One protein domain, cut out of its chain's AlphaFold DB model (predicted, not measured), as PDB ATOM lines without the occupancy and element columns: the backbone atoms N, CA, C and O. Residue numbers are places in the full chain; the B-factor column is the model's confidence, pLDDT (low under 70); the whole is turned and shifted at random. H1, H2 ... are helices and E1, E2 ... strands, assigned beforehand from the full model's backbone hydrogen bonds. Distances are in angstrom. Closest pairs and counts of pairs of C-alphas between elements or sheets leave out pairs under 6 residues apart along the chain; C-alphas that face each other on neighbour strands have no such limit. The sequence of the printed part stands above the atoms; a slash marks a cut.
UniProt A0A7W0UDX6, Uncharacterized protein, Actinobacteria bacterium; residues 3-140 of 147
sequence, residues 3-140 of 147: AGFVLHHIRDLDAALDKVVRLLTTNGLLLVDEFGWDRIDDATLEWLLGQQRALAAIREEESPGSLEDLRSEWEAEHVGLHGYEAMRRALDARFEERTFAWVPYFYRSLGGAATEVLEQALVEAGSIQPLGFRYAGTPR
ATOM      1  N   ALA A   3      20.752  32.375 -19.630       97.25
ATOM      2  CA  ALA A   3      22.208  32.419 -19.696       97.25
ATOM      3  C   ALA A   3      22.769  31.144 -19.055       97.25
ATOM      4  O   ALA A   3      22.366  30.792 -17.951       97.25
ATOM      5  N   GLY A   4      23.655  30.446 -19.759       97.06
ATOM      6  CA  GLY A   4      24.271  29.211 -19.282       97.06
ATOM      7  C   GLY A   4      25.773  29.251 -19.514       97.06
ATOM      8  O   GLY A   4      26.166  29.262 -20.676       97.06
ATOM      9  N   PHE A   5      26.583  29.286 -18.457       95.31
ATOM     10  CA  PHE A   5      28.053  29.287 -18.520       95.31
ATOM     11  C   PHE A   5      28.649  30.381 -19.425       95.31
ATOM     12  O   PHE A   5      29.584  30.142 -20.184       95.31
ATOM     13  N   VAL A   6      28.087  31.589 -19.381       96.38
ATOM     14  CA  VAL A   6      28.530  32.736 -20.193       96.38
ATOM     15  C   VAL A   6      28.787  33.996 -19.379       96.38
ATOM     16  O   VAL A   6      29.634  34.794 -19.771       96.38
ATOM     17  N   LEU A   7      28.080  34.212 -18.268       97.25
ATOM     18  CA  LEU A   7      28.157  35.439 -17.475       97.25
ATOM     19  C   LEU A   7      29.537  35.620 -16.846       97.25
ATOM     20  O   LEU A   7      30.043  36.740 -16.831       97.25
ATOM     21  N   HIS A   8      30.174  34.535 -16.401       96.88
ATOM     22  CA  HIS A   8      31.505  34.599 -15.798       96.88
ATOM     23  C   HIS A   8      32.603  35.064 -16.775       96.88
ATOM     24  O   HIS A   8      33.649  35.534 -16.332       96.88
ATOM     25  N   HIS A   9      32.361  35.001 -18.092       97.00
ATOM     26  CA  HIS A   9      33.268  35.499 -19.133       97.00
ATOM     27  C   HIS A   9      33.004  36.956 -19.561       97.00
ATOM     28  O   HIS A   9      33.810  37.550 -20.285       97.00
ATOM     29  N   ILE A  10      31.868  37.555 -19.187       97.12
ATOM     30  CA  ILE A  10      31.495  38.891 -19.670       97.12
ATOM     31  C   ILE A  10      32.311  39.957 -18.940       97.12
ATOM     32  O   ILE A  10      32.022  40.264 -17.797       97.12
ATOM     33  N   ARG A  11      33.251  40.605 -19.642       94.50
ATOM     34  CA  ARG A  11      34.119  41.665 -19.080       94.50
ATOM     35  C   ARG A  11      33.382  42.786 -18.335       94.50
ATOM     36  O   ARG A  11      33.877  43.262 -17.324       94.50
ATOM     37  N   ASP A  12      32.251  43.241 -18.872       97.06
ATOM     38  CA  ASP A  12      31.388  44.246 -18.237       97.06
ATOM     39  C   ASP A  12      30.042  43.605 -17.885       97.06
ATOM     40  O   ASP A  12      29.036  43.745 -18.593       97.06
ATOM     41  N   LEU A  13      30.070  42.791 -16.826       97.94
ATOM     42  CA  LEU A  13      28.916  42.041 -16.345       97.94
ATOM     43  C   LEU A  13      27.739  42.961 -15.993       97.94
ATOM     44  O   LEU A  13      26.589  42.650 -16.311       97.94
ATOM     45  N   ASP A  14      28.024  44.110 -15.388       97.75
ATOM     46  CA  ASP A  14      27.021  45.088 -14.982       97.75
ATOM     47  C   ASP A  14      26.258  45.653 -16.187       97.75
ATOM     48  O   ASP A  14      25.025  45.584 -16.229       97.75
ATOM     49  N   ALA A  15      26.970  46.128 -17.215       97.50
ATOM     50  CA  ALA A  15      26.332  46.656 -18.418       97.50
ATOM     51  C   ALA A  15      25.553  45.580 -19.191       97.50
ATOM     52  O   ALA A  15      24.503  45.862 -19.790       97.50
ATOM     53  N   ALA A  16      26.042  44.336 -19.187       97.62
ATOM     54  CA  ALA A  16      25.336  43.217 -19.799       97.62
ATOM     55  C   ALA A  16      24.023  42.908 -19.069       97.62
ATOM     56  O   ALA A  16      22.985  42.772 -19.722       97.62
ATOM     57  N   LEU A  17      24.029  42.868 -17.736       97.38
ATOM     58  CA  LEU A  17      22.813  42.647 -16.956       97.38
ATOM     59  C   LEU A  17      21.838  43.829 -17.060       97.38
ATOM     60  O   LEU A  17      20.635  43.600 -17.177       97.38
ATOM     61  N   ASP A  18      22.318  45.074 -17.145       96.12
ATOM     62  CA  ASP A  18      21.467  46.239 -17.441       96.12
ATOM     63  C   ASP A  18      20.765  46.103 -18.797       96.12
ATOM     64  O   ASP A  18      19.598  46.467 -18.964       96.12
ATOM     65  N   LYS A  19      21.464  45.555 -19.797       95.44
ATOM     66  CA  LYS A  19      20.861  45.257 -21.100       95.44
ATOM     67  C   LYS A  19      19.802  44.165 -20.984       95.44
ATOM     68  O   LYS A  19      18.750  44.304 -21.602       95.44
ATOM     69  N   VAL A  20      20.048  43.118 -20.197       96.06
ATOM     70  CA  VAL A  20      19.055  42.062 -19.946       96.06
ATOM     71  C   VAL A  20      17.805  42.636 -19.281       96.06
ATOM     72  O   VAL A  20      16.706  42.341 -19.743       96.06
ATOM     73  N   VAL A  21      17.951  43.506 -18.274       94.94
ATOM     74  CA  VAL A  21      16.821  44.198 -17.630       94.94
ATOM     75  C   VAL A  21      15.976  44.953 -18.657       94.94
ATOM     76  O   VAL A  21      14.763  44.790 -18.674       94.94
ATOM     77  N   ARG A  22      16.603  45.718 -19.562       92.31
ATOM     78  CA  ARG A  22      15.886  46.465 -20.616       92.31
ATOM     79  C   ARG A  22      15.170  45.572 -21.636       92.31
ATOM     80  O   ARG A  22      14.211  46.020 -22.256       92.31
ATOM     81  N   LEU A  23      15.661  44.352 -21.860       92.88
ATOM     82  CA  LEU A  23      15.073  43.397 -22.808       92.88
ATOM     83  C   LEU A  23      13.899  42.613 -22.212       92.88
ATOM     84  O   LEU A  23      13.053  42.118 -22.955       92.88
ATOM     85  N   LEU A  24      13.858  42.463 -20.891       93.31
ATOM     86  CA  LEU A  24      12.762  41.797 -20.203       93.31
ATOM     87  C   LEU A  24      11.590  42.774 -20.043       93.31
ATOM     88  O   LEU A  24      11.735  43.859 -19.489       93.31
ATOM     89  N   THR A  25      10.410  42.387 -20.530       79.62
ATOM     90  CA  THR A  25       9.156  43.106 -20.263       79.62
ATOM     91  C   THR A  25       8.771  42.986 -18.784       79.62
ATOM     92  O   THR A  25       9.376  42.215 -18.035       79.62
ATOM     93  N   THR A  26       7.754  43.726 -18.329       70.44
ATOM     94  CA  THR A  26       7.199  43.560 -16.977       70.44
ATOM     95  C   THR A  26       6.827  42.087 -16.753       70.44
ATOM     96  O   THR A  26       6.058  41.527 -17.531       70.44
ATOM     97  N   ASN A  27       7.383  41.464 -15.706       74.62
ATOM     98  CA  ASN A  27       7.317  40.022 -15.387       74.62
ATOM     99  C   ASN A  27       8.191  39.083 -16.242       74.62
ATOM    100  O   ASN A  27       8.055  37.862 -16.150       74.62
ATOM    101  N   GLY A  28       9.105  39.612 -17.052       91.50
ATOM    102  CA  GLY A  28      10.108  38.805 -17.738       91.50
ATOM    103  C   GLY A  28      11.033  38.095 -16.747       91.50
ATOM    104  O   GLY A  28      11.402  38.649 -15.714       91.50
ATOM    105  N   LEU A  29      11.420  36.862 -17.073       95.75
ATOM    106  CA  LEU A  29      12.278  36.030 -16.231       95.75
ATOM    107  C   LEU A  29      13.692  35.938 -16.818       95.75
ATOM    108  O   LEU A  29      13.865  35.665 -18.015       95.75
ATOM    109  N   LEU A  30      14.698  36.139 -15.972       97.81
ATOM    110  CA  LEU A  30      16.072  35.719 -16.219       97.81
ATOM    111  C   LEU A  30      16.289  34.357 -15.558       97.81
ATOM    112  O   LEU A  30      16.050  34.220 -14.361       97.81
ATOM    113  N   LEU A  31      16.745  33.380 -16.338       98.31
ATOM    114  CA  LEU A  31      17.231  32.087 -15.866       98.31
ATOM    115  C   LEU A  31      18.742  32.011 -16.086       98.31
ATOM    116  O   LEU A  31      19.220  32.352 -17.170       98.31
ATOM    117  N   VAL A  32      19.468  31.559 -15.072       98.62
ATOM    118  CA  VAL A  32      20.928  31.443 -15.069       98.62
ATOM    119  C   VAL A  32      21.311  30.025 -14.647       98.62
ATOM    120  O   VAL A  32      20.783  29.539 -13.650       98.62
ATOM    121  N   ASP A  33      22.204  29.386 -15.400       98.25
ATOM    122  CA  ASP A  33      22.918  28.143 -15.054       98.25
ATOM    123  C   ASP A  33      24.418  28.456 -15.142       98.25
ATOM    124  O   ASP A  33      24.958  28.639 -16.228       98.25
ATOM    125  N   GLU A  34      25.080  28.651 -14.011       97.88
ATOM    126  CA  GLU A  34      26.450  29.176 -13.939       97.88
ATOM    127  C   GLU A  34      27.288  28.398 -12.932       97.88
ATOM    128  O   GLU A  34      26.784  27.491 -12.275       97.88
ATOM    129  N   PHE A  35      28.572  28.737 -12.801       97.12
ATOM    130  CA  PHE A  35      29.424  28.154 -11.767       97.12
ATOM    131  C   PHE A  35      30.323  29.185 -11.079       97.12
ATOM    132  O   PHE A  35      30.761  30.167 -11.672       97.12
ATOM    133  N   GLY A  36      30.559  28.967  -9.789       97.06
ATOM    134  CA  GLY A  36      31.440  29.750  -8.934       97.06
ATOM    135  C   GLY A  36      32.801  29.096  -8.808       97.06
ATOM    136  O   GLY A  36      33.038  28.391  -7.831       97.06
ATOM    137  N   TRP A  37      33.675  29.299  -9.793       96.75
ATOM    138  CA  TRP A  37      35.002  28.673  -9.817       96.75
ATOM    139  C   TRP A  37      35.849  28.978  -8.568       96.75
ATOM    140  O   TRP A  37      36.652  28.155  -8.132       96.75
ATOM    141  N   ASP A  38      35.624  30.147  -7.970       96.62
ATOM    142  CA  ASP A  38      36.283  30.688  -6.779       96.62
ATOM    143  C   ASP A  38      35.820  30.035  -5.467       96.62
ATOM    144  O   ASP A  38      36.341  30.350  -4.401       96.62
ATOM    145  N   ARG A  39      34.832  29.134  -5.527       96.25
ATOM    146  CA  ARG A  39      34.306  28.409  -4.363       96.25
ATOM    147  C   ARG A  39      34.935  27.042  -4.138       96.25
ATOM    148  O   ARG A  39      34.563  26.380  -3.171       96.25
ATOM    149  N   ILE A  40      35.807  26.592  -5.035       97.31
ATOM    150  CA  ILE A  40      36.427  25.278  -4.897       97.31
ATOM    151  C   ILE A  40      37.215  25.204  -3.581       97.31
ATOM    152  O   ILE A  40      37.965  26.120  -3.246       97.31
ATOM    153  N   ASP A  41      37.026  24.123  -2.829       97.25
ATOM    154  CA  ASP A  41      37.806  23.825  -1.630       97.25
ATOM    155  C   ASP A  41      38.723  22.617  -1.856       97.25
ATOM    156  O   ASP A  41      38.660  21.940  -2.887       97.25
ATOM    157  N   ASP A  42      39.599  22.355  -0.886       97.62
ATOM    158  CA  ASP A  42      40.607  21.298  -0.994       97.62
ATOM    159  C   ASP A  42      39.971  19.912  -1.149       97.62
ATOM    160  O   ASP A  42      40.405  19.140  -2.000       97.62
ATOM    161  N   ALA A  43      38.897  19.623  -0.407       98.19
ATOM    162  CA  ALA A  43      38.184  18.347  -0.499       98.19
ATOM    163  C   ALA A  43      37.576  18.128  -1.895       98.19
ATOM    164  O   ALA A  43      37.653  17.035  -2.460       98.19
ATOM    165  N   THR A  44      37.009  19.181  -2.486       98.25
ATOM    166  CA  THR A  44      36.447  19.130  -3.839       98.25
ATOM    167  C   THR A  44      37.536  18.966  -4.897       98.25
ATOM    168  O   THR A  44      37.358  18.203  -5.847       98.25
ATOM    169  N   LEU A  45      38.677  19.637  -4.726       97.81
ATOM    170  CA  LEU A  45      39.821  19.526  -5.629       97.81
ATOM    171  C   LEU A  45      40.457  18.125  -5.574       97.81
ATOM    172  O   LEU A  45      40.774  17.542  -6.611       97.81
ATOM    173  N   GLU A  46      40.596  17.553  -4.375       98.00
ATOM    174  CA  GLU A  46      41.068  16.179  -4.171       98.00
ATOM    175  C   GLU A  46      40.139  15.155  -4.826       98.00
ATOM    176  O   GLU A  46      40.605  14.238  -5.511       98.00
ATOM    177  N   TRP A  47      38.825  15.329  -4.662       97.44
ATOM    178  CA  TRP A  47      37.837  14.495  -5.336       97.44
ATOM    179  C   TRP A  47      37.958  14.604  -6.860       97.44
ATOM    180  O   TRP A  47      38.053  13.573  -7.529       97.44
ATOM    181  N   LEU A  48      38.032  15.821  -7.414       96.94
ATOM    182  CA  LEU A  48      38.194  16.044  -8.854       96.94
ATOM    183  C   LEU A  48      39.445  15.339  -9.396       96.94
ATOM    184  O   LEU A  48      39.359  14.625 -10.397       96.94
ATOM    185  N   LEU A  49      40.582  15.473  -8.709       97.12
ATOM    186  CA  LEU A  49      41.824  14.793  -9.074       97.12
ATOM    187  C   LEU A  49      41.661  13.266  -9.061       97.12
ATOM    188  O   LEU A  49      42.123  12.579  -9.975       97.12
ATOM    189  N   GLY A  50      40.988  12.725  -8.043       96.06
ATOM    190  CA  GLY A  50      40.661  11.302  -7.955       96.06
ATOM    191  C   GLY A  50      39.839  10.820  -9.153       96.06
ATOM    192  O   GLY A  50      40.169   9.797  -9.757       96.06
ATOM    193  N   GLN A  51      38.825  11.592  -9.552       94.94
ATOM    194  CA  GLN A  51      37.993  11.286 -10.717       94.94
ATOM    195  C   GLN A  51      38.791  11.347 -12.025       94.94
ATOM    196  O   GLN A  51      38.685  10.438 -12.848       94.94
ATOM    197  N   GLN A  52      39.624  12.375 -12.216       94.19
ATOM    198  CA  GLN A  52      40.475  12.497 -13.403       94.19
ATOM    199  C   GLN A  52      41.474  11.333 -13.503       94.19
ATOM    200  O   GLN A  52      41.647  10.766 -14.579       94.19
ATOM    201  N   ARG A  53      42.076  10.909 -12.383       95.31
ATOM    202  CA  ARG A  53      42.972   9.741 -12.332       95.31
ATOM    203  C   ARG A  53      42.254   8.437 -12.660       95.31
ATOM    204  O   ARG A  53      42.780   7.627 -13.418       95.31
ATOM    205  N   ALA A  54      41.050   8.239 -12.124       92.88
ATOM    206  CA  ALA A  54      40.236   7.070 -12.442       92.88
ATOM    207  C   ALA A  54      39.881   7.019 -13.940       92.88
ATOM    208  O   ALA A  54      39.976   5.960 -14.560       92.88
ATOM    209  N   LEU A  55      39.528   8.163 -14.537       91.81
ATOM    210  CA  LEU A  55      39.244   8.265 -15.970       91.81
ATOM    211  C   LEU A  55      40.485   8.007 -16.830       91.81
ATOM    212  O   LEU A  55      40.390   7.236 -17.783       91.81
ATOM    213  N   ALA A  56      41.634   8.593 -16.484       93.56
ATOM    214  CA  ALA A  56      42.889   8.367 -17.197       93.56
ATOM    215  C   ALA A  56      43.279   6.881 -17.185       93.56
ATOM    216  O   ALA A  56      43.609   6.320 -18.226       93.56
ATOM    217  N   ALA A  57      43.130   6.206 -16.038       94.00
ATOM    218  CA  ALA A  57      43.388   4.773 -15.927       94.00
ATOM    219  C   ALA A  57      42.466   3.925 -16.824       94.00
ATOM    220  O   ALA A  57      42.934   2.978 -17.450       94.00
ATOM    221  N   ILE A  58      41.173   4.265 -16.919       91.88
ATOM    222  CA  ILE A  58      40.219   3.575 -17.810       91.88
ATOM    223  C   ILE A  58      40.566   3.806 -19.288       91.88
ATOM    224  O   ILE A  58      40.342   2.924 -20.115       91.88
ATOM    225  N   ARG A  59      41.080   4.992 -19.625       92.75
ATOM    226  CA  ARG A  59      41.430   5.384 -20.996       92.75
ATOM    227  C   ARG A  59      42.844   4.984 -21.416       92.75
ATOM    228  O   ARG A  59      43.197   5.211 -22.566       92.75
ATOM    229  N   GLU A  60      43.627   4.402 -20.506       94.50
ATOM    230  CA  GLU A  60      45.059   4.138 -20.699       94.50
ATOM    231  C   GLU A  60      45.851   5.419 -21.058       94.50
ATOM    232  O   GLU A  60      46.815   5.390 -21.820       94.50
ATOM    233  N   GLU A  61      45.429   6.558 -20.498       94.06
ATOM    234  CA  GLU A  61      46.057   7.875 -20.650       94.06
ATOM    235  C   GLU A  61      47.052   8.153 -19.509       94.06
ATOM    236  O   GLU A  61      47.048   7.494 -18.463       94.06
ATOM    237  N   GLU A  62      47.921   9.150 -19.701       93.94
ATOM    238  CA  GLU A  62      48.818   9.610 -18.642       93.94
ATOM    239  C   GLU A  62      48.011  10.116 -17.438       93.94
ATOM    240  O   GLU A  62      47.018  10.832 -17.580       93.94
ATOM    241  N   SER A  63      48.435   9.723 -16.235       91.50
ATOM    242  CA  SER A  63      47.790  10.188 -15.011       91.50
ATOM    243  C   SER A  63      47.943  11.708 -14.887       91.50
ATOM    244  O   SER A  63      49.058  12.206 -15.037       91.50
ATOM    245  N   PRO A  64      46.880  12.431 -14.489       91.88
ATOM    246  CA  PRO A  64      46.988  13.820 -14.067       91.88
ATOM    247  C   PRO A  64      48.073  14.009 -13.003       91.88
ATOM    248  O   PRO A  64      48.364  13.080 -12.230       91.88
ATOM    249  N   GLY A  65      48.615  15.227 -12.959       93.69
ATOM    250  CA  GLY A  65      49.689  15.640 -12.062       93.69
ATOM    251  C   GLY A  65      49.324  15.627 -10.573       93.69
ATOM    252  O   GLY A  65      48.465  14.881 -10.086       93.69
ATOM    253  N   SER A  66      50.049  16.427  -9.802       96.94
ATOM    254  CA  SER A  66      49.806  16.591  -8.371       96.94
ATOM    255  C   SER A  66      48.558  17.443  -8.094       96.94
ATOM    256  O   SER A  66      48.008  18.096  -8.978       96.94
ATOM    257  N   LEU A  67      48.112  17.455  -6.833       97.56
ATOM    258  CA  LEU A  67      47.043  18.357  -6.390       97.56
ATOM    259  C   LEU A  67      47.445  19.835  -6.543       97.56
ATOM    260  O   LEU A  67      46.594  20.681  -6.800       97.56
ATOM    261  N   GLU A  68      48.736  20.141  -6.397       97.88
ATOM    262  CA  GLU A  68      49.286  21.487  -6.579       97.88
ATOM    263  C   GLU A  68      49.281  21.912  -8.052       97.88
ATOM    264  O   GLU A  68      48.912  23.049  -8.354       97.88
ATOM    265  N   ASP A  69      49.599  20.988  -8.966       97.31
ATOM    266  CA  ASP A  69      49.496  21.233 -10.410       97.31
ATOM    267  C   ASP A  69      48.045  21.531 -10.800       97.31
ATOM    268  O   ASP A  69      47.778  22.550 -11.435       97.31
ATOM    269  N   LEU A  70      47.097  20.705 -10.333       96.75
ATOM    270  CA  LEU A  70      45.670  20.903 -10.602       96.75
ATOM    271  C   LEU A  70      45.158  22.234 -10.034       96.75
ATOM    272  O   LEU A  70      44.374  22.917 -10.686       96.75
ATOM    273  N   ARG A  71      45.599  22.629  -8.832       97.56
ATOM    274  CA  ARG A  71      45.235  23.933  -8.255       97.56
ATOM    275  C   ARG A  71      45.758  25.083  -9.103       97.56
ATOM    276  O   ARG A  71      45.023  26.028  -9.371       97.56
ATOM    277  N   SER A  72      47.019  24.994  -9.513       97.12
ATOM    278  CA  SER A  72      47.672  26.038 -10.300       97.12
ATOM    279  C   SER A  72      47.010  26.194 -11.667       97.12
ATOM    280  O   SER A  72      46.763  27.315 -12.105       97.12
ATOM    281  N   GLU A  73      46.683  25.079 -12.323       96.31
ATOM    282  CA  GLU A  73      45.932  25.063 -13.579       96.31
ATOM    283  C   GLU A  73      44.528  25.644 -13.390       96.31
ATOM    284  O   GLU A  73      44.151  26.560 -14.117       96.31
ATOM    285  N   TRP A  74      43.804  25.206 -12.354       96.12
ATOM    286  CA  TRP A  74      42.483  25.736 -12.025       96.12
ATOM    287  C   TRP A  74      42.507  27.254 -11.845       96.12
ATOM    288  O   TRP A  74      41.715  27.964 -12.455       96.12
ATOM    289  N   GLU A  75      43.425  27.792 -11.046       96.25
ATOM    290  CA  GLU A  75      43.531  29.240 -10.859       96.25
ATOM    291  C   GLU A  75      43.880  29.959 -12.168       96.25
ATOM    292  O   GLU A  75      43.257  30.972 -12.494       96.25
ATOM    293  N   ALA A  76      44.831  29.423 -12.940       97.38
ATOM    294  CA  ALA A  76      45.280  30.006 -14.200       97.38
ATOM    295  C   ALA A  76      44.162  30.079 -15.254       97.38
ATOM    296  O   ALA A  76      44.009  31.112 -15.909       97.38
ATOM    297  N   GLU A  77      43.360  29.020 -15.392       95.31
ATOM    298  CA  GLU A  77      42.227  28.961 -16.324       95.31
ATOM    299  C   GLU A  77      41.140  29.997 -16.010       95.31
ATOM    300  O   GLU A  77      40.416  30.433 -16.910       95.31
ATOM    301  N   HIS A  78      41.045  30.431 -14.751       96.31
ATOM    302  CA  HIS A  78      39.990  31.328 -14.290       96.31
ATOM    303  C   HIS A  78      40.455  32.767 -14.026       96.31
ATOM    304  O   HIS A  78      39.661  33.619 -13.608       96.31
ATOM    305  N   VAL A  79      41.716  33.092 -14.333       95.50
ATOM    306  CA  VAL A  79      42.219  34.469 -14.253       95.50
ATOM    307  C   VAL A  79      41.363  35.401 -15.114       95.50
ATOM    308  O   VAL A  79      41.209  35.228 -16.321       95.50
ATOM    309  N   GLY A  80      40.831  36.448 -14.482       94.88
ATOM    310  CA  GLY A  80      40.012  37.459 -15.150       94.88
ATOM    311  C   GLY A  80      38.546  37.063 -15.356       94.88
ATOM    312  O   GLY A  80      37.798  37.863 -15.918       94.88
ATOM    313  N   LEU A  81      38.122  35.885 -14.888       97.81
ATOM    314  CA  LEU A  81      36.720  35.473 -14.884       97.81
ATOM    315  C   LEU A  81      36.015  35.952 -13.613       97.81
ATOM    316  O   LEU A  81      36.608  36.036 -12.535       97.81
ATOM    317  N   HIS A  82      34.720  36.244 -13.711       98.25
ATOM    318  CA  HIS A  82      33.936  36.579 -12.528       98.25
ATOM    319  C   HIS A  82      33.702  35.336 -11.669       98.25
ATOM    320  O   HIS A  82      33.138  34.349 -12.132       98.25
ATOM    321  N   GLY A  83      34.104  35.416 -10.402       98.12
ATOM    322  CA  GLY A  83      33.705  34.457  -9.378       98.12
ATOM    323  C   GLY A  83      32.228  34.589  -8.990       98.12
ATOM    324  O   GLY A  83      31.543  35.553  -9.363       98.12
ATOM    325  N   TYR A  84      31.743  33.640  -8.194       98.19
ATOM    326  CA  TYR A  84      30.367  33.586  -7.704       98.19
ATOM    327  C   TYR A  84      29.951  34.889  -7.032       98.19
ATOM    328  O   TYR A  84      28.900  35.436  -7.349       98.19
ATOM    329  N   GLU A  85      30.784  35.416  -6.141       97.56
ATOM    330  CA  GLU A  85      30.450  36.602  -5.354       97.56
ATOM    331  C   GLU A  85      30.245  37.846  -6.235       97.56
ATOM    332  O   GLU A  85      29.357  38.665  -5.985       97.56
ATOM    333  N   ALA A  86      31.031  37.985  -7.307       98.06
ATOM    334  CA  ALA A  86      30.855  39.064  -8.274       98.06
ATOM    335  C   ALA A  86      29.541  38.905  -9.052       98.06
ATOM    336  O   ALA A  86      28.767  39.861  -9.156       98.06
ATOM    337  N   MET A  87      29.256  37.691  -9.535       98.38
ATOM    338  CA  MET A  87      28.012  37.405 -10.248       98.38
ATOM    339  C   MET A  87      26.778  37.581  -9.365       98.38
ATOM    340  O   MET A  87      25.810  38.221  -9.774       98.38
ATOM    341  N   ARG A  88      26.825  37.074  -8.133       98.19
ATOM    342  CA  ARG A  88      25.733  37.149  -7.166       98.19
ATOM    343  C   ARG A  88      25.364  38.594  -6.858       98.19
ATOM    344  O   ARG A  88      24.197  38.958  -6.988       98.19
ATOM    345  N   ARG A  89      26.353  39.441  -6.551       98.31
ATOM    346  CA  ARG A  89      26.121  40.877  -6.317       98.31
ATOM    347  C   ARG A  89      25.494  41.568  -7.526       98.31
ATOM    348  O   ARG A  89      24.557  42.349  -7.364       98.31
ATOM    349  N   ALA A  90      25.991  41.279  -8.728       98.19
ATOM    350  CA  ALA A  90      25.499  41.908  -9.950       98.19
ATOM    351  C   ALA A  90      24.049  41.497 -10.278       98.19
ATOM    352  O   ALA A  90      23.265  42.333 -10.744       98.19
ATOM    353  N   LEU A  91      23.682  40.239  -9.997       98.38
ATOM    354  CA  LEU A  91      22.308  39.736 -10.085       98.38
ATOM    355  C   LEU A  91      21.406  40.403  -9.038       98.38
ATOM    356  O   LEU A  91      20.374  40.970  -9.396       98.38
ATOM    357  N   ASP A  92      21.814  40.413  -7.767       97.69
ATOM    358  CA  ASP A  92      21.011  40.946  -6.659       97.69
ATOM    359  C   ASP A  92      20.690  42.431  -6.798       97.69
ATOM    360  O   ASP A  92      19.595  42.867  -6.422       97.69
ATOM    361  N   ALA A  93      21.609  43.204  -7.382       97.12
ATOM    362  CA  ALA A  93      21.419  44.624  -7.645       97.12
ATOM    363  C   ALA A  93      20.257  44.913  -8.616       97.12
ATOM    364  O   ALA A  93      19.655  45.983  -8.560       97.12
ATOM    365  N   ARG A  94      19.927  43.971  -9.508       95.56
ATOM    366  CA  ARG A  94      19.030  44.200 -10.657       95.56
ATOM    367  C   ARG A  94      17.780  43.343 -10.648       95.56
ATOM    368  O   ARG A  94      16.755  43.743 -11.199       95.56
ATOM    369  N   PHE A  95      17.861  42.175 -10.029       96.31
ATOM    370  CA  PHE A  95      16.814  41.172 -10.047       96.31
ATOM    371  C   PHE A  95      16.346  40.869  -8.627       96.31
ATOM    372  O   PHE A  95      17.125  40.787  -7.678       96.31
ATOM    373  N   GLU A  96      15.035  40.726  -8.482       96.06
ATOM    374  CA  GLU A  96      14.436  40.088  -7.323       96.06
ATOM    375  C   GLU A  96      14.515  38.574  -7.540       96.06
ATOM    376  O   GLU A  96      13.964  38.059  -8.521       96.06
ATOM    377  N   GLU A  97      15.228  37.878  -6.655       97.50
ATOM    378  CA  GLU A  97      15.350  36.423  -6.708       97.50
ATOM    379  C   GLU A  97      13.977  35.759  -6.563       97.50
ATOM    380  O   GLU A  97      13.175  36.104  -5.694       97.50
ATOM    381  N   ARG A  98      13.722  34.772  -7.419       97.38
ATOM    382  CA  ARG A  98      12.583  33.856  -7.323       97.38
ATOM    383  C   ARG A  98      13.020  32.477  -6.862       97.38
ATOM    384  O   ARG A  98      12.325  31.865  -6.058       97.38
ATOM    385  N   THR A  99      14.158  32.002  -7.360       98.25
ATOM    386  CA  THR A  99      14.757  30.737  -6.930       98.25
ATOM    387  C   THR A  99      16.268  30.804  -7.032       98.25
ATOM    388  O   THR A  99      16.798  31.367  -7.991       98.25
ATOM    389  N   PHE A 100      16.941  30.122  -6.117       98.50
ATOM    390  CA  PHE A 100      18.363  29.847  -6.187       98.50
ATOM    391  C   PHE A 100      18.624  28.418  -5.709       98.50
ATOM    392  O   PHE A 100      18.013  27.969  -4.740       98.50
ATOM    393  N   ALA A 101      19.512  27.705  -6.392       98.00
ATOM    394  CA  ALA A 101      19.935  26.372  -5.991       98.00
ATOM    395  C   ALA A 101      21.390  26.135  -6.385       98.00
ATOM    396  O   ALA A 101      21.779  26.403  -7.519       98.00
ATOM    397  N   TRP A 102      22.163  25.574  -5.463       98.00
ATOM    398  CA  TRP A 102      23.444  24.964  -5.788       98.00
ATOM    399  C   TRP A 102      23.222  23.636  -6.519       98.00
ATOM    400  O   TRP A 102      22.296  22.896  -6.184       98.00
ATOM    401  N   VAL A 103      24.050  23.348  -7.523       96.88
ATOM    402  CA  VAL A 103      23.960  22.150  -8.365       96.88
ATOM    403  C   VAL A 103      25.352  21.580  -8.684       96.88
ATOM    404  O   VAL A 103      26.342  22.317  -8.649       96.88
ATOM    405  N   PRO A 104      25.441  20.284  -9.033       96.69
ATOM    406  CA  PRO A 104      26.644  19.678  -9.592       96.69
ATOM    407  C   PRO A 104      27.149  20.422 -10.836       96.69
ATOM    408  O   PRO A 104      26.365  20.991 -11.604       96.69
ATOM    409  N   TYR A 105      28.460  20.398 -11.056       95.56
ATOM    410  CA  TYR A 105      29.117  21.050 -12.189       95.56
ATOM    411  C   TYR A 105      30.105  20.128 -12.906       95.56
ATOM    412  O   TYR A 105      30.087  20.047 -14.137       95.56
ATOM    413  N   PHE A 106      30.947  19.411 -12.162       95.38
ATOM    414  CA  PHE A 106      32.080  18.676 -12.721       95.38
ATOM    415  C   PHE A 106      31.678  17.479 -13.580       95.38
ATOM    416  O   PHE A 106      32.414  17.100 -14.489       95.38
ATOM    417  N   TYR A 107      30.488  16.911 -13.390       93.00
ATOM    418  CA  TYR A 107      29.970  15.843 -14.246       93.00
ATOM    419  C   TYR A 107      29.970  16.204 -15.740       93.00
ATOM    420  O   TYR A 107      30.036  15.314 -16.593       93.00
ATOM    421  N   ARG A 108      29.918  17.504 -16.064       90.00
ATOM    422  CA  ARG A 108      29.947  18.025 -17.436       90.00
ATOM    423  C   ARG A 108      31.290  17.769 -18.120       90.00
ATOM    424  O   ARG A 108      31.297  17.503 -19.318       90.00
ATOM    425  N   SER A 109      32.398  17.796 -17.377       87.19
ATOM    426  CA  SER A 109      33.738  17.457 -17.880       87.19
ATOM    427  C   SER A 109      34.127  15.997 -17.606       87.19
ATOM    428  O   SER A 109      34.903  15.415 -18.361       87.19
ATOM    429  N   LEU A 110      33.542  15.367 -16.582       88.81
ATOM    430  CA  LEU A 110      33.893  14.021 -16.104       88.81
ATOM    431  C   LEU A 110      33.052  12.866 -16.692       88.81
ATOM    432  O   LEU A 110      33.084  11.753 -16.168       88.81
ATOM    433  N   GLY A 111      32.295  13.085 -17.769       77.44
ATOM    434  CA  GLY A 111      31.664  11.984 -18.517       77.44
ATOM    435  C   GLY A 111      30.161  11.760 -18.304       77.44
ATOM    436  O   GLY A 111      29.665  10.676 -18.607       77.44
ATOM    437  N   GLY A 112      29.405  12.773 -17.868       71.75
ATOM    438  CA  GLY A 112      27.945  12.814 -18.030       71.75
ATOM    439  C   GLY A 112      27.119  12.256 -16.861       71.75
ATOM    440  O   GLY A 112      27.538  12.289 -15.709       71.75
ATOM    441  N   ALA A 113      25.899  11.784 -17.152       73.94
ATOM    442  CA  ALA A 113      24.822  11.598 -16.165       73.94
ATOM    443  C   ALA A 113      25.139  10.649 -14.989       73.94
ATOM    444  O   ALA A 113      24.648  10.858 -13.884       73.94
ATOM    445  N   ALA A 114      25.967   9.616 -15.189       79.62
ATOM    446  CA  ALA A 114      26.376   8.735 -14.087       79.62
ATOM    447  C   ALA A 114      27.248   9.479 -13.058       79.62
ATOM    448  O   ALA A 114      27.101   9.274 -11.854       79.62
ATOM    449  N   THR A 115      28.107  10.384 -13.530       89.25
ATOM    450  CA  THR A 115      28.919  11.248 -12.671       89.25
ATOM    451  C   THR A 115      28.069  12.327 -12.003       89.25
ATOM    452  O   THR A 115      28.349  12.674 -10.863       89.25
ATOM    453  N   GLU A 116      26.995  12.798 -12.651       94.44
ATOM    454  CA  GLU A 116      26.063  13.772 -12.053       94.44
ATOM    455  C   GLU A 116      25.412  13.213 -10.785       94.44
ATOM    456  O   GLU A 116      25.378  13.890  -9.763       94.44
ATOM    457  N   VAL A 117      24.962  11.953 -10.817       94.88
ATOM    458  CA  VAL A 117      24.363  11.287  -9.647       94.88
ATOM    459  C   VAL A 117      25.376  11.134  -8.508       94.88
ATOM    460  O   VAL A 117      25.034  11.365  -7.349       94.88
ATOM    461  N   LEU A 118      26.620  10.760  -8.825       94.81
ATOM    462  CA  LEU A 118      27.685  10.635  -7.828       94.81
ATOM    463  C   LEU A 118      28.037  11.992  -7.204       94.81
ATOM    464  O   LEU A 118      28.100  12.103  -5.982       94.81
ATOM    465  N   GLU A 119      28.254  13.015  -8.029       96.88
ATOM    466  CA  GLU A 119      28.577  14.368  -7.571       96.88
ATOM    467  C   GLU A 119      27.443  14.935  -6.707       96.88
ATOM    468  O   GLU A 119      27.704  15.444  -5.620       96.88
ATOM    469  N   GLN A 120      26.182  14.760  -7.122       96.94
ATOM    470  CA  GLN A 120      25.010  15.157  -6.336       96.94
ATOM    471  C   GLN A 120      24.998  14.490  -4.954       96.94
ATOM    472  O   GLN A 120      24.821  15.177  -3.950       96.94
ATOM    473  N   ALA A 121      25.223  13.175  -4.883       97.25
ATOM    474  CA  ALA A 121      25.234  12.454  -3.611       97.25
ATOM    475  C   ALA A 121      26.352  12.940  -2.673       97.25
ATOM    476  O   ALA A 121      26.151  13.038  -1.462       97.25
ATOM    477  N   LEU A 122      27.525  13.275  -3.220       97.88
ATOM    478  CA  LEU A 122      28.649  13.806  -2.444       97.88
ATOM    479  C   LEU A 122      28.392  15.236  -1.955       97.88
ATOM    480  O   LEU A 122      28.741  15.555  -0.818       97.88
ATOM    481  N   VAL A 123      27.745  16.073  -2.771       97.56
ATOM    482  CA  VAL A 123      27.284  17.412  -2.374       97.56
ATOM    483  C   VAL A 123      26.256  17.319  -1.245       97.56
ATOM    484  O   VAL A 123      26.385  18.008  -0.235       97.56
ATOM    485  N   GLU A 124      25.255  16.447  -1.373       97.62
ATOM    486  CA  GLU A 124      24.218  16.248  -0.349       97.62
ATOM    487  C   GLU A 124      24.789  15.716   0.968       97.62
ATOM    488  O   GLU A 124      24.334  16.097   2.046       97.62
ATOM    489  N   ALA A 125      25.821  14.874   0.887       97.69
ATOM    490  CA  ALA A 125      26.560  14.391   2.046       97.69
ATOM    491  C   ALA A 125      27.521  15.438   2.642       97.69
ATOM    492  O   ALA A 125      28.151  15.165   3.665       97.69
ATOM    493  N   GLY A 126      27.682  16.608   2.010       97.25
ATOM    494  CA  GLY A 126      28.645  17.638   2.409       97.25
ATOM    495  C   GLY A 126      30.107  17.212   2.252       97.25
ATOM    496  O   GLY A 126      30.978  17.770   2.911       97.25
ATOM    497  N   SER A 127      30.375  16.200   1.422       98.00
ATOM    498  CA  SER A 127      31.724  15.678   1.171       98.00
ATOM    499  C   SER A 127      32.507  16.526   0.168       98.00
ATOM    500  O   SER A 127      33.732  16.531   0.212       98.00
ATOM    501  N   ILE A 128      31.804  17.232  -0.723       98.06
ATOM    502  CA  ILE A 128      32.366  18.206  -1.666       98.06
ATOM    503  C   ILE A 128      31.443  19.424  -1.764       98.06
ATOM    504  O   ILE A 128      30.251  19.343  -1.450       98.06
ATOM    505  N   GLN A 129      31.977  20.548  -2.233       97.56
ATOM    506  CA  GLN A 129      31.207  21.751  -2.520       97.56
ATOM    507  C   GLN A 129      30.545  21.654  -3.897       97.56
ATOM    508  O   GLN A 129      31.194  21.283  -4.876       97.56
ATOM    509  N   PRO A 130      29.276  22.070  -4.024       97.25
ATOM    510  CA  PRO A 130      28.710  22.352  -5.329       97.25
ATOM    511  C   PRO A 130      29.304  23.655  -5.869       97.25
ATOM    512  O   PRO A 130      29.256  24.699  -5.210       97.25
ATOM    513  N   LEU A 131      29.839  23.607  -7.087       97.31
ATOM    514  CA  LEU A 131      30.337  24.802  -7.773       97.31
ATOM    515  C   LEU A 131      29.298  25.404  -8.715       97.31
ATOM    516  O   LEU A 131      29.324  26.610  -8.949       97.31
ATOM    517  N   GLY A 132      28.386  24.597  -9.255       97.88
ATOM    518  CA  GLY A 132      27.327  25.074 -10.136       97.88
ATOM    519  C   GLY A 132      26.208  25.748  -9.348       97.88
ATOM    520  O   GLY A 132      25.885  25.335  -8.237       97.88
ATOM    521  N   PHE A 133      25.554  26.750  -9.921       98.38
ATOM    522  CA  PHE A 133      24.332  27.319  -9.370       98.38
ATOM    523  C   PHE A 133      23.306  27.625 -10.454       98.38
ATOM    524  O   PHE A 133      23.626  28.054 -11.563       98.38
ATOM    525  N   ARG A 134      22.037  27.457 -10.088       98.56
ATOM    526  CA  ARG A 134      20.884  27.882 -10.871       98.56
ATOM    527  C   ARG A 134      20.192  29.029 -10.169       98.56
ATOM    528  O   ARG A 134      19.911  28.953  -8.976       98.56
ATOM    529  N   TYR A 135      19.885  30.074 -10.919       98.69
ATOM    530  CA  TYR A 135      19.199  31.258 -10.420       98.69
ATOM    531  C   TYR A 135      18.041  31.628 -11.345       98.69
ATOM    532  O   TYR A 135      18.165  31.573 -12.569       98.69
ATOM    533  N   ALA A 136      16.920  32.039 -10.759       98.31
ATOM    534  CA  ALA A 136      15.826  32.675 -11.473       98.31
ATOM    535  C   ALA A 136      15.490  34.006 -10.809       98.31
ATOM    536  O   ALA A 136      15.315  34.063  -9.591       98.31
ATOM    537  N   GLY A 137      15.346  35.063 -11.607       97.25
ATOM    538  CA  GLY A 137      15.035  36.393 -11.099       97.25
ATOM    539  C   GLY A 137      14.186  37.214 -12.056       97.25
ATOM    540  O   GLY A 137      14.275  37.081 -13.277       97.25
ATOM    541  N   THR A 138      13.351  38.077 -11.488       96.50
ATOM    542  CA  THR A 138      12.568  39.069 -12.239       96.50
ATOM    543  C   THR A 138      13.192  40.449 -12.064       96.50
ATOM    544  O   THR A 138      13.660  40.730 -10.958       96.50
ATOM    545  N   PRO A 139      13.204  41.324 -13.088       95.06
ATOM    546  CA  PRO A 139      13.714  42.682 -12.940       95.06
ATOM    547  C   PRO A 139      13.086  43.382 -11.734       95.06
ATOM    548  O   PRO A 139      11.865  43.342 -11.560       95.06
ATOM    549  N   ARG A 140      13.911  44.017 -10.897       91.50
ATOM    550  CA  ARG A 140      13.405  44.871  -9.820       91.50
ATOM    551  C   ARG A 140      12.645  46.037 -10.440       91.50
ATOM    552  O   ARG A 140      13.061  46.591 -11.460       91.50
TER     553      ARG A 140
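AT A GLANCE: This is residues 3 to 140 of the 147 residues of an uncharacterized protein of Actinobacteria bacterium (UniProt A0A7W0UDX6). An elongated domain has a three-stranded sheet towards one end, with H4 packed along it over E3 and H1 beside H4; towards the other end, H2 and H3 meet at about a right angle and H5 is near H2. The printed part has 138 residues, with the order H1 E1 H2 H3 H4 E2 H5 E3, and its class is mixed, helices and strands. The sheet runs E1, E3, E2, all antiparallel. The whole is only just compact, close to loose, with a radius of gyration of the C-alphas of 16.9 A and spans of 54 by 29 by 24 A.

IN THESE COORDINATES: E1 is residues 30 to 35, E3 residues 132 to 139, 22.4 A long, and E2 residues 95 to 103, 20.4 A, bending by 72 degrees at residue 98. H4 is residues 84 to 92 and H1 residues 13 to 23, from C-alpha 13 at (28.916, 42.041, -16.345). H2, residues 42 to 59, is 25.6 A long; H3 is residues 67 to 77 and H5 residues 113 to 124. C-alpha 139 is at (13.714, 42.682, -12.940).

HOW THE PARTS SIT: Between the antiparallel neighbours E1 and E3, N 32 and O 135 are within hydrogen-bond range at 2.8 A, and between the antiparallel neighbours E3 and E2, N 134 and O 101 are within hydrogen-bond range at 2.8 A. H4 is on the sheet at a height of 9.6 A, over E3 and along the strands. H1 touches H4, closest at the C-alphas of Asp 14 and Ala 90, 6.1 A, and only grazes the sheet with residues 17 to 23. H5 only grazes the sheet with residues 116 to 124. H2, with residues 45 to 49 alone, touches H3, about perpendicular at 83 degrees; their closest C-alphas are those of Glu 46 and Leu 67, 6.7 A. H3 and H5 are apart. In H1, H2, H3, H4 and H5 every O i to N i+4 pair is within hydrogen-bond range.

THE WHOLE: The C-alphas farthest apart, those of Thr 26 and Glu 60, are 54.8 A apart. The printed part has no cut and no long link. No printed residue is under 70 in pLDDT.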